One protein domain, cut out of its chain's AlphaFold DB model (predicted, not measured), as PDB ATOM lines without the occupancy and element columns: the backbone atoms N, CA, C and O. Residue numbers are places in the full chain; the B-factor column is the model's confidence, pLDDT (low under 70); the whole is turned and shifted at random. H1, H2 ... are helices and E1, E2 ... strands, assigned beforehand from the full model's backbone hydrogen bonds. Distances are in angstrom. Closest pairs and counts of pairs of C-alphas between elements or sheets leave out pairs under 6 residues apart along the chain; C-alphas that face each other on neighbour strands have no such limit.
ATOM      1  N   TYR A  56     213.975 186.438 342.114       85.06
ATOM      2  CA  TYR A  56     213.735 187.288 343.280       85.06
ATOM      3  C   TYR A  56     212.231 187.444 343.519       85.06
ATOM      4  O   TYR A  56     211.437 187.354 342.585       85.06
ATOM      5  N   THR A  57     211.817 187.716 344.758       86.00
ATOM      6  CA  THR A  57     210.416 188.069 345.029       86.00
ATOM      7  C   THR A  57     210.108 189.439 344.421       86.00
ATOM      8  O   THR A  57     210.637 190.453 344.888       86.00
ATOM      9  N   LEU A  58     209.275 189.451 343.379       86.12
ATOM     10  CA  LEU A  58     208.798 190.649 342.686       86.12
ATOM     11  C   LEU A  58     207.522 191.222 343.348       86.12
ATOM     12  O   LEU A  58     206.831 190.501 344.072       86.12
ATOM     13  N   PRO A  59     207.188 192.506 343.113       86.19
ATOM     14  CA  PRO A  59     205.862 193.063 343.389       86.19
ATOM     15  C   PRO A  59     204.745 192.352 342.600       86.19
ATOM     16  O   PRO A  59     205.020 191.849 341.513       86.19
ATOM     17  N   PRO A  60     203.476 192.383 343.060       84.12
ATOM     18  CA  PRO A  60     202.377 191.644 342.423       84.12
ATOM     19  C   PRO A  60     202.116 191.980 340.948       84.12
ATOM     20  O   PRO A  60     201.627 191.135 340.216       84.12
ATOM     21  N   TYR A  61     202.450 193.197 340.507       86.31
ATOM     22  CA  TYR A  61     202.250 193.651 339.128       86.31
ATOM     23  C   TYR A  61     203.398 193.270 338.171       86.31
ATOM     24  O   TYR A  61     203.367 193.681 337.015       86.31
ATOM     25  N   LEU A  62     204.415 192.523 338.623       86.75
ATOM     26  CA  LEU A  62     205.555 192.080 337.808       86.75
ATOM     27  C   LEU A  62     205.716 190.556 337.903       86.75
ATOM     28  O   LEU A  62     205.983 190.028 338.982       86.75
ATOM     29  N   ILE A  63     205.638 189.852 336.772       89.62
ATOM     30  CA  ILE A  63     205.814 188.392 336.710       89.62
ATOM     31  C   ILE A  63     206.954 187.987 335.769       89.62
ATOM     32  O   ILE A  63     207.257 188.675 334.797       89.62
ATOM     33  N   TYR A  64     207.599 186.850 336.038       87.25
ATOM     34  CA  TYR A  64     208.665 186.328 335.179       87.25
ATOM     35  C   TYR A  64     208.107 185.655 333.919       87.25
ATOM     36  O   TYR A  64     207.266 184.762 334.001       87.25
ATOM     37  N   GLY A  65     208.618 186.054 332.752       86.75
ATOM     38  CA  GLY A  65     208.223 185.492 331.462       86.75
ATOM     39  C   GLY A  65     208.740 184.066 331.214       86.75
ATOM     40  O   GLY A  65     209.673 183.609 331.891       86.75
ATOM     41  N   PRO A  66     208.175 183.349 330.220       84.06
ATOM     42  CA  PRO A  66     208.476 181.938 329.968       84.06
ATOM     43  C   PRO A  66     209.970 181.654 329.772       84.06
ATOM     44  O   PRO A  66     210.482 180.669 330.308       84.06
ATOM     45  N   GLY A  67     210.697 182.545 329.085       82.44
ATOM     46  CA  GLY A  67     212.135 182.411 328.863       82.44
ATOM     47  C   GLY A  67     212.998 182.487 330.130       82.44
ATOM     48  O   GLY A  67     214.160 182.091 330.075       82.44
ATOM     49  N   VAL A  68     212.460 182.968 331.258       82.94
ATOM     50  CA  VAL A  68     213.137 183.001 332.570       82.94
ATOM     51  C   VAL A  68     212.791 181.761 333.390       82.94
ATOM     52  O   VAL A  68     213.679 181.143 333.972       82.94
ATOM     53  N   LEU A  69     211.517 181.361 333.394       84.38
ATOM     54  CA  LEU A  69     211.050 180.157 334.091       84.38
ATOM     55  C   LEU A  69     211.698 178.884 333.515       84.38
ATOM     56  O   LEU A  69     212.068 177.977 334.264       84.38
ATOM     57  N   ALA A  70     211.929 178.851 332.198       84.44
ATOM     58  CA  ALA A  70     212.627 177.764 331.513       84.44
ATOM     59  C   ALA A  70     214.089 177.562 331.968       84.44
ATOM     60  O   ALA A  70     214.606 176.452 331.850       84.44
ATOM     61  N   GLU A  71     214.754 178.585 332.525       83.12
ATOM     62  CA  GLU A  71     216.123 178.453 333.055       83.12
ATOM     63  C   GLU A  71     216.180 177.689 334.403       83.12
ATOM     64  O   GLU A  71     217.276 177.401 334.880       83.12
ATOM     65  N   LYS A  72     215.031 177.325 335.010       83.62
ATOM     66  CA  LYS A  72     214.913 176.559 336.277       83.62
ATOM     67  C   LYS A  72     215.748 177.131 337.435       83.62
ATOM     68  O   LYS A  72     216.370 176.403 338.207       83.62
ATOM     69  N   LEU A  73     215.761 178.457 337.537       83.56
ATOM     70  CA  LEU A  73     216.593 179.195 338.481       83.56
ATOM     71  C   LEU A  73     216.127 179.006 339.940       83.56
ATOM     72  O   LEU A  73     214.920 179.039 340.195       83.56
ATOM     73  N   PRO A  74     217.045 178.864 340.916       83.81
ATOM     74  CA  PRO A  74     216.685 178.826 342.331       83.81
ATOM     75  C   PRO A  74     216.024 180.136 342.787       83.81
ATOM     76  O   PRO A  74     216.351 181.222 342.303       83.81
ATOM     77  N   LEU A  75     215.101 180.048 343.747       84.31
ATOM     78  CA  LEU A  75     214.464 181.225 344.340       84.31
ATOM     79  C   LEU A  75     215.386 181.853 345.394       84.31
ATOM     80  O   LEU A  75     215.871 181.179 346.305       84.31
ATOM     81  N   SER A  76     215.594 183.162 345.290       81.50
ATOM     82  CA  SER A  76     216.287 183.960 346.296       81.50
ATOM     83  C   SER A  76     215.355 184.301 347.457       81.50
ATOM     84  O   SER A  76     214.190 184.641 347.261       81.50
ATOM     85  N   LYS A  77     215.895 184.282 348.681       78.69
ATOM     86  CA  LYS A  77     215.212 184.785 349.887       78.69
ATOM     87  C   LYS A  77     215.278 186.316 350.015       78.69
ATOM     88  O   LYS A  77     214.683 186.881 350.928       78.69
ATOM     89  N   VAL A  78     216.020 186.989 349.131       77.81
ATOM     90  CA  VAL A  78     216.188 188.448 349.123       77.81
ATOM     91  C   VAL A  78     215.115 189.076 348.230       77.81
ATOM     92  O   VAL A  78     214.942 188.667 347.080       77.81
ATOM     93  N   LYS A  79     214.412 190.094 348.742       80.50
ATOM     94  CA  LYS A  79     213.439 190.876 347.959       80.50
ATOM     95  C   LYS A  79     214.118 191.555 346.760       80.50
ATOM     96  O   LYS A  79     215.307 191.880 346.801       80.50
ATOM     97  N   ALA A  80     213.367 191.790 345.689       82.00
ATOM     98  CA  ALA A  80     213.861 192.536 344.539       82.00
ATOM     99  C   ALA A  80     214.092 194.023 344.877       82.00
ATOM    100  O   ALA A  80     213.139 194.743 345.169       82.00
ATOM    101  N   GLN A  81     215.334 194.511 344.778       82.31
ATOM    102  CA  GLN A  81     215.594 195.939 344.601       82.31
ATOM    103  C   GLN A  81     215.413 196.273 343.117       82.31
ATOM    104  O   GLN A  81     216.168 195.783 342.271       82.31
ATOM    105  N   LEU A  82     214.402 197.087 342.817       78.12
ATOM    106  CA  LEU A  82     214.043 197.511 341.466       78.12
ATOM    107  C   LEU A  82     214.547 198.927 341.189       78.12
ATOM    108  O   LEU A  82     214.437 199.812 342.034       78.12
ATOM    109  N   THR A  83     215.057 199.144 339.980       78.56
ATOM    110  CA  THR A  83     215.355 200.470 339.422       78.56
ATOM    111  C   THR A  83     214.986 200.476 337.942       78.56
ATOM    112  O   THR A  83     215.288 199.513 337.235       78.56
ATOM    113  N   LEU A  84     214.327 201.538 337.480       72.19
ATOM    114  CA  LEU A  84     214.009 201.730 336.066       72.19
ATOM    115  C   LEU A  84     215.295 202.034 335.277       72.19
ATOM    116  O   LEU A  84     216.160 202.772 335.753       72.19
ATOM    117  N   GLY A  85     215.438 201.434 334.097       66.06
ATOM    118  CA  GLY A  85     216.537 201.660 333.161       66.06
ATOM    119  C   GLY A  85     216.108 202.440 331.915       66.06
ATOM    120  O   GLY A  85     214.943 202.790 331.742       66.06
ATOM    121  N   SER A  86     217.064 202.694 331.022       65.81
ATOM    122  CA  SER A  86     216.786 203.173 329.662       65.81
ATOM    123  C   SER A  86     216.025 202.119 328.856       65.81
ATOM    124  O   SER A  86     216.258 200.927 329.053       65.81
ATOM    125  N   THR A  87     215.196 202.539 327.901       67.19
ATOM    126  CA  THR A  87     214.532 201.619 326.967       67.19
ATOM    127  C   THR A  87     215.523 200.796 326.136       67.19
ATOM    128  O   THR A  87     216.677 201.187 325.939       67.19
ATOM    129  N   ASP A  88     215.077 199.635 325.649       67.56
ATOM    130  CA  ASP A  88     215.852 198.820 324.712       67.56
ATOM    131  C   ASP A  88     215.800 199.372 323.273       67.56
ATOM    132  O   ASP A  88     215.080 200.323 322.963       67.56
ATOM    133  N   ALA A  89     216.559 198.759 322.358       64.81
ATOM    134  CA  ALA A  89     216.617 199.173 320.952       64.81
ATOM    135  C   ALA A  89     215.294 198.983 320.168       64.81
ATOM    136  O   ALA A  89     215.208 199.406 319.019       64.81
ATOM    137  N   SER A  90     214.275 198.360 320.771       67.88
ATOM    138  CA  SER A  90     212.902 198.261 320.255       67.88
ATOM    139  C   SER A  90     211.911 199.184 320.984       67.88
ATOM    140  O   SER A  90     210.710 199.118 320.729       67.88
ATOM    141  N   GLY A  91     212.402 200.056 321.873       70.38
ATOM    142  CA  GLY A  91     211.602 201.008 322.644       70.38
ATOM    143  C   GLY A  91     210.953 200.432 323.906       70.38
ATOM    144  O   GLY A  91     210.159 201.127 324.536       70.38
ATOM    145  N   LYS A  92     211.267 199.189 324.298       72.94
ATOM    146  CA  LYS A  92     210.641 198.531 325.457       72.94
ATOM    147  C   LYS A  92     211.255 198.979 326.776       72.94
ATOM    148  O   LYS A  92     212.453 199.244 326.852       72.94
ATOM    149  N   GLU A  93     210.439 199.009 327.824       77.69
ATOM    150  CA  GLU A  93     210.863 199.322 329.191       77.69
ATOM    151  C   GLU A  93     211.832 198.254 329.735       77.69
ATOM    152  O   GLU A  93     211.567 197.052 329.634       77.69
ATOM    153  N   VAL A  94     212.952 198.695 330.325       79.50
ATOM    154  CA  VAL A  94     213.977 197.818 330.912       79.50
ATOM    155  C   VAL A  94     214.049 198.044 332.418       79.50
ATOM    156  O   VAL A  94     214.313 199.150 332.884       79.50
ATOM    157  N   TRP A  95     213.887 196.973 333.186       81.62
ATOM    158  CA  TRP A  95     213.985 196.961 334.641       81.62
ATOM    159  C   TRP A  95     215.309 196.354 335.100       81.62
ATOM    160  O   TRP A  95     215.718 195.280 334.656       81.62
ATOM    161  N   LYS A  96     215.976 197.020 336.044       82.06
ATOM    162  CA  LYS A  96     217.178 196.526 336.717       82.06
ATOM    163  C   LYS A  96     216.808 195.990 338.097       82.06
ATOM    164  O   LYS A  96     216.358 196.744 338.959       82.06
ATOM    165  N   ILE A  97     217.025 194.690 338.295       81.75
ATOM    166  CA  ILE A  97     216.570 193.894 339.441       81.75
ATOM    167  C   ILE A  97     217.794 193.279 340.118       81.75
ATOM    168  O   ILE A  97     218.438 192.408 339.543       81.75
ATOM    169  N   ASN A  98     218.162 193.743 341.317       74.88
ATOM    170  CA  ASN A  98     219.324 193.230 342.072       74.88
ATOM    171  C   ASN A  98     220.634 193.110 341.243       74.88
ATOM    172  O   ASN A  98     221.459 192.225 341.468       74.88
ATOM    173  N   ARG A  99     220.855 194.076 340.331       70.75
ATOM    174  CA  ARG A  99     221.945 194.188 339.326       70.75
ATOM    175  C   ARG A  99     221.793 193.357 338.042       70.75
ATOM    176  O   ARG A  99     222.583 193.564 337.127       70.75
ATOM    177  N   GLU A 100     220.784 192.502 337.923       75.25
ATOM    178  CA  GLU A 100     220.404 191.866 336.655       75.25
ATOM    179  C   GLU A 100     219.460 192.778 335.842       75.25
ATOM    180  O   GLU A 100     218.840 193.680 336.404       75.25
ATOM    181  N   LEU A 101     219.353 192.574 334.524       79.56
ATOM    182  CA  LEU A 101     218.484 193.358 333.629       79.56
ATOM    183  C   LEU A 101     217.348 192.491 333.066       79.56
ATOM    184  O   LEU A 101     217.557 191.320 332.745       79.56
ATOM    185  N   PHE A 102     216.164 193.085 332.918       83.06
ATOM    186  CA  PHE A 102     214.928 192.471 332.428       83.06
ATOM    187  C   PHE A 102     214.176 193.450 331.514       83.06
ATOM    188  O   PHE A 102     214.294 194.654 331.701       83.06
ATOM    189  N   VAL A 103     213.402 192.957 330.549       84.19
ATOM    190  CA  VAL A 103     212.598 193.760 329.609       84.19
ATOM    191  C   VAL A 103     211.123 193.406 329.760       84.19
ATOM    192  O   VAL A 103     210.789 192.223 329.870       84.19
ATOM    193  N   VAL A 104     210.246 194.410 329.717       84.44
ATOM    194  CA  VAL A 104     208.795 194.205 329.608       84.44
ATOM    195  C   VAL A 104     208.466 193.684 328.208       84.44
ATOM    196  O   VAL A 104     208.648 194.391 327.216       84.44
ATOM    197  N   VAL A 105     207.995 192.439 328.105       83.88
ATOM    198  CA  VAL A 105     207.667 191.810 326.809       83.88
ATOM    199  C   VAL A 105     206.181 191.855 326.460       83.88
ATOM    200  O   VAL A 105     205.852 191.872 325.274       83.88
ATOM    201  N   SER A 106     205.302 191.898 327.463       80.81
ATOM    202  CA  SER A 106     203.845 192.011 327.326       80.81
ATOM    203  C   SER A 106     203.203 192.409 328.664       80.81
ATOM    204  O   SER A 106     203.883 192.460 329.690       80.81
ATOM    205  N   ALA A 107     201.892 192.662 328.656       74.69
ATOM    206  CA  ALA A 107     201.058 192.682 329.857       74.69
ATOM    207  C   ALA A 107     200.101 191.475 329.853       74.69
ATOM    208  O   ALA A 107     199.687 191.021 328.781       74.69
ATOM    209  N   THR A 108     199.752 190.948 331.027       72.06
ATOM    210  CA  THR A 108     198.714 189.916 331.186       72.06
ATOM    211  C   THR A 108     197.321 190.540 331.304       72.06
ATOM    212  O   THR A 108     197.170 191.739 331.547       72.06
ATOM    213  N   ALA A 109     196.278 189.710 331.200       70.12
ATOM    214  CA  ALA A 109     194.893 190.129 331.439       70.12
ATOM    215  C   ALA A 109     194.641 190.665 332.869       70.12
ATOM    216  O   ALA A 109     193.656 191.362 333.090       70.12
ATOM    217  N   ASN A 110     195.544 190.385 333.818       75.31
ATOM    218  CA  ASN A 110     195.486 190.864 335.201       75.31
ATOM    219  C   ASN A 110     196.154 192.244 335.396       75.31
ATOM    220  O   ASN A 110     196.306 192.688 336.532       75.31
ATOM    221  N   ASN A 111     196.582 192.910 334.314       77.62
ATOM    222  CA  ASN A 111     197.378 194.144 334.343       77.62
ATOM    223  C   ASN A 111     198.782 193.971 334.980       77.62
ATOM    224  O   ASN A 111     199.360 194.924 335.501       77.62
ATOM    225  N   GLU A 112     199.348 192.758 334.925       84.75
ATOM    226  CA  GLU A 112     200.731 192.469 335.335       84.75
ATOM    227  C   GLU A 112     201.670 192.635 334.125       84.75
ATOM    228  O   GLU A 112     201.354 192.166 333.031       84.75
ATOM    229  N   GLN A 113     202.849 193.234 334.297       86.31
ATOM    230  CA  GLN A 113     203.893 193.234 333.268       86.31
ATOM    231  C   GLN A 113     204.673 191.911 333.284       86.31
ATOM    232  O   GLN A 113     205.114 191.435 334.334       86.31
ATOM    233  N   VAL A 114     204.912 191.348 332.100       88.25
ATOM    234  CA  VAL A 114     205.726 190.142 331.908       88.25
ATOM    235  C   VAL A 114     207.177 190.538 331.651       88.25
ATOM    236  O   VAL A 114     207.479 191.218 330.669       88.25
ATOM    237  N   LEU A 115     208.082 190.081 332.515       87.56
ATOM    238  CA  LEU A 115     209.506 190.396 332.487       87.56
ATOM    239  C   LEU A 115     210.341 189.218 331.982       87.56
ATOM    240  O   LEU A 115     210.496 188.209 332.677       87.56
ATOM    241  N   GLU A 116     210.965 189.366 330.814       86.38
ATOM    242  CA  GLU A 116     212.025 188.450 330.388       86.38
ATOM    243  C   GLU A 116     213.406 188.998 330.730       86.38
ATOM    244  O   GLU A 116     213.674 190.189 330.599       86.38
ATOM    245  N   ARG A 117     214.313 188.119 331.164       80.50
ATOM    246  CA  ARG A 117     215.720 188.451 331.419       80.50
ATOM    247  C   ARG A 117     216.316 189.053 330.151       80.50
ATOM    248  O   ARG A 117     216.351 188.376 329.121       80.50
ATOM    249  N   TYR A 118     216.813 190.287 330.237       75.31
ATOM    250  CA  TYR A 118     217.455 190.962 329.117       75.31
ATOM    251  C   TYR A 118     218.662 190.131 328.700       75.31
ATOM    252  O   TYR A 118     219.672 190.048 329.402       75.31
TER     253      TYR A 118
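Overview. This is residues 56 to 118 of the 233 residues of an uncharacterized protein of Parastrongyloides trichosuri (UniProt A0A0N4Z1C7). A single five-stranded sheet, E1, E6, E5, E4 and E3, is strongly twisted and curled like part of a barrel, left open between its edges E1 and E3. From E1 the chain swings out through the short helix H1, which grazes the sheet, and through E2, a strand set apart from the sheet, before it comes back to the other edge at E3. The printed part has 63 residues, with one named helix and six named strands in the order E1 H1 E2 E3 E4 E5 E6; the class is mostly strand. The sheet order is E1 E6 E5 E4 E3, mixed. The whole is compact, with a radius of gyration of the C-alphas of 11.3 A, and rounded, with spans of 32 by 27 by 21 A.

Arrangement. Strand E1, residues 62 to 64, is an edge strand, parallel to its neighbour E6, residues 113 to 117, at 41 degrees between directions; N 115 and O 63 are 2.8 A apart, within hydrogen-bond range. Helix H1, residues 66 to 69, only grazes the sheet; its closest C-alphas to E6 are those of Val 68 and Glu 116, 6.0 A apart. H1 is too short for any O i to N i+4 pair, and its one O i to N i+3 pair is within range. E2, residues 75 to 79, pairs with no named strand and is apart from E1 and E6, for instance. It runs on into E3, residues 82 to 84, across a break of 2 residues at 76 degrees. E3, E4, residues 94 to 97, E5, residues 100 to 107, and E6 form a meander, each strand the antiparallel neighbour of the one before. In the hairpin E3 and E4, N 83 and O 96 are 2.9 A apart. In the hairpin E4 and E5, N 95 and O 102 are 2.8 A apart. In the hairpin E5 and E6, N 103 and O 116 are 2.8 A apart.

Along the chain. E1 begins at C-alpha 62, (205.555, 192.080, 337.808). H1, residues 66 to 69, is followed by E2, residues 75 to 79, 10.4 A long. E3 is residues 82 to 84 and E4 is residues 94 to 97. E5, residues 100 to 107, is the longest strand at 20.5 A and begins at C-alpha 100, (220.404, 191.866, 336.655). E6, residues 113 to 117, is 12.9 A long and ends at C-alpha 117, (215.720, 188.451, 331.419).

Size, cuts and confidence. The two C-alphas farthest apart are those of Lys 77 and Ser 90, 32.6 A. The printed part has no cut and no long link; E3 to E4, with 9 residues between, is short but not tight. The mean pLDDT of the printed part is 79.9, and residues 85 to 90 are under 70.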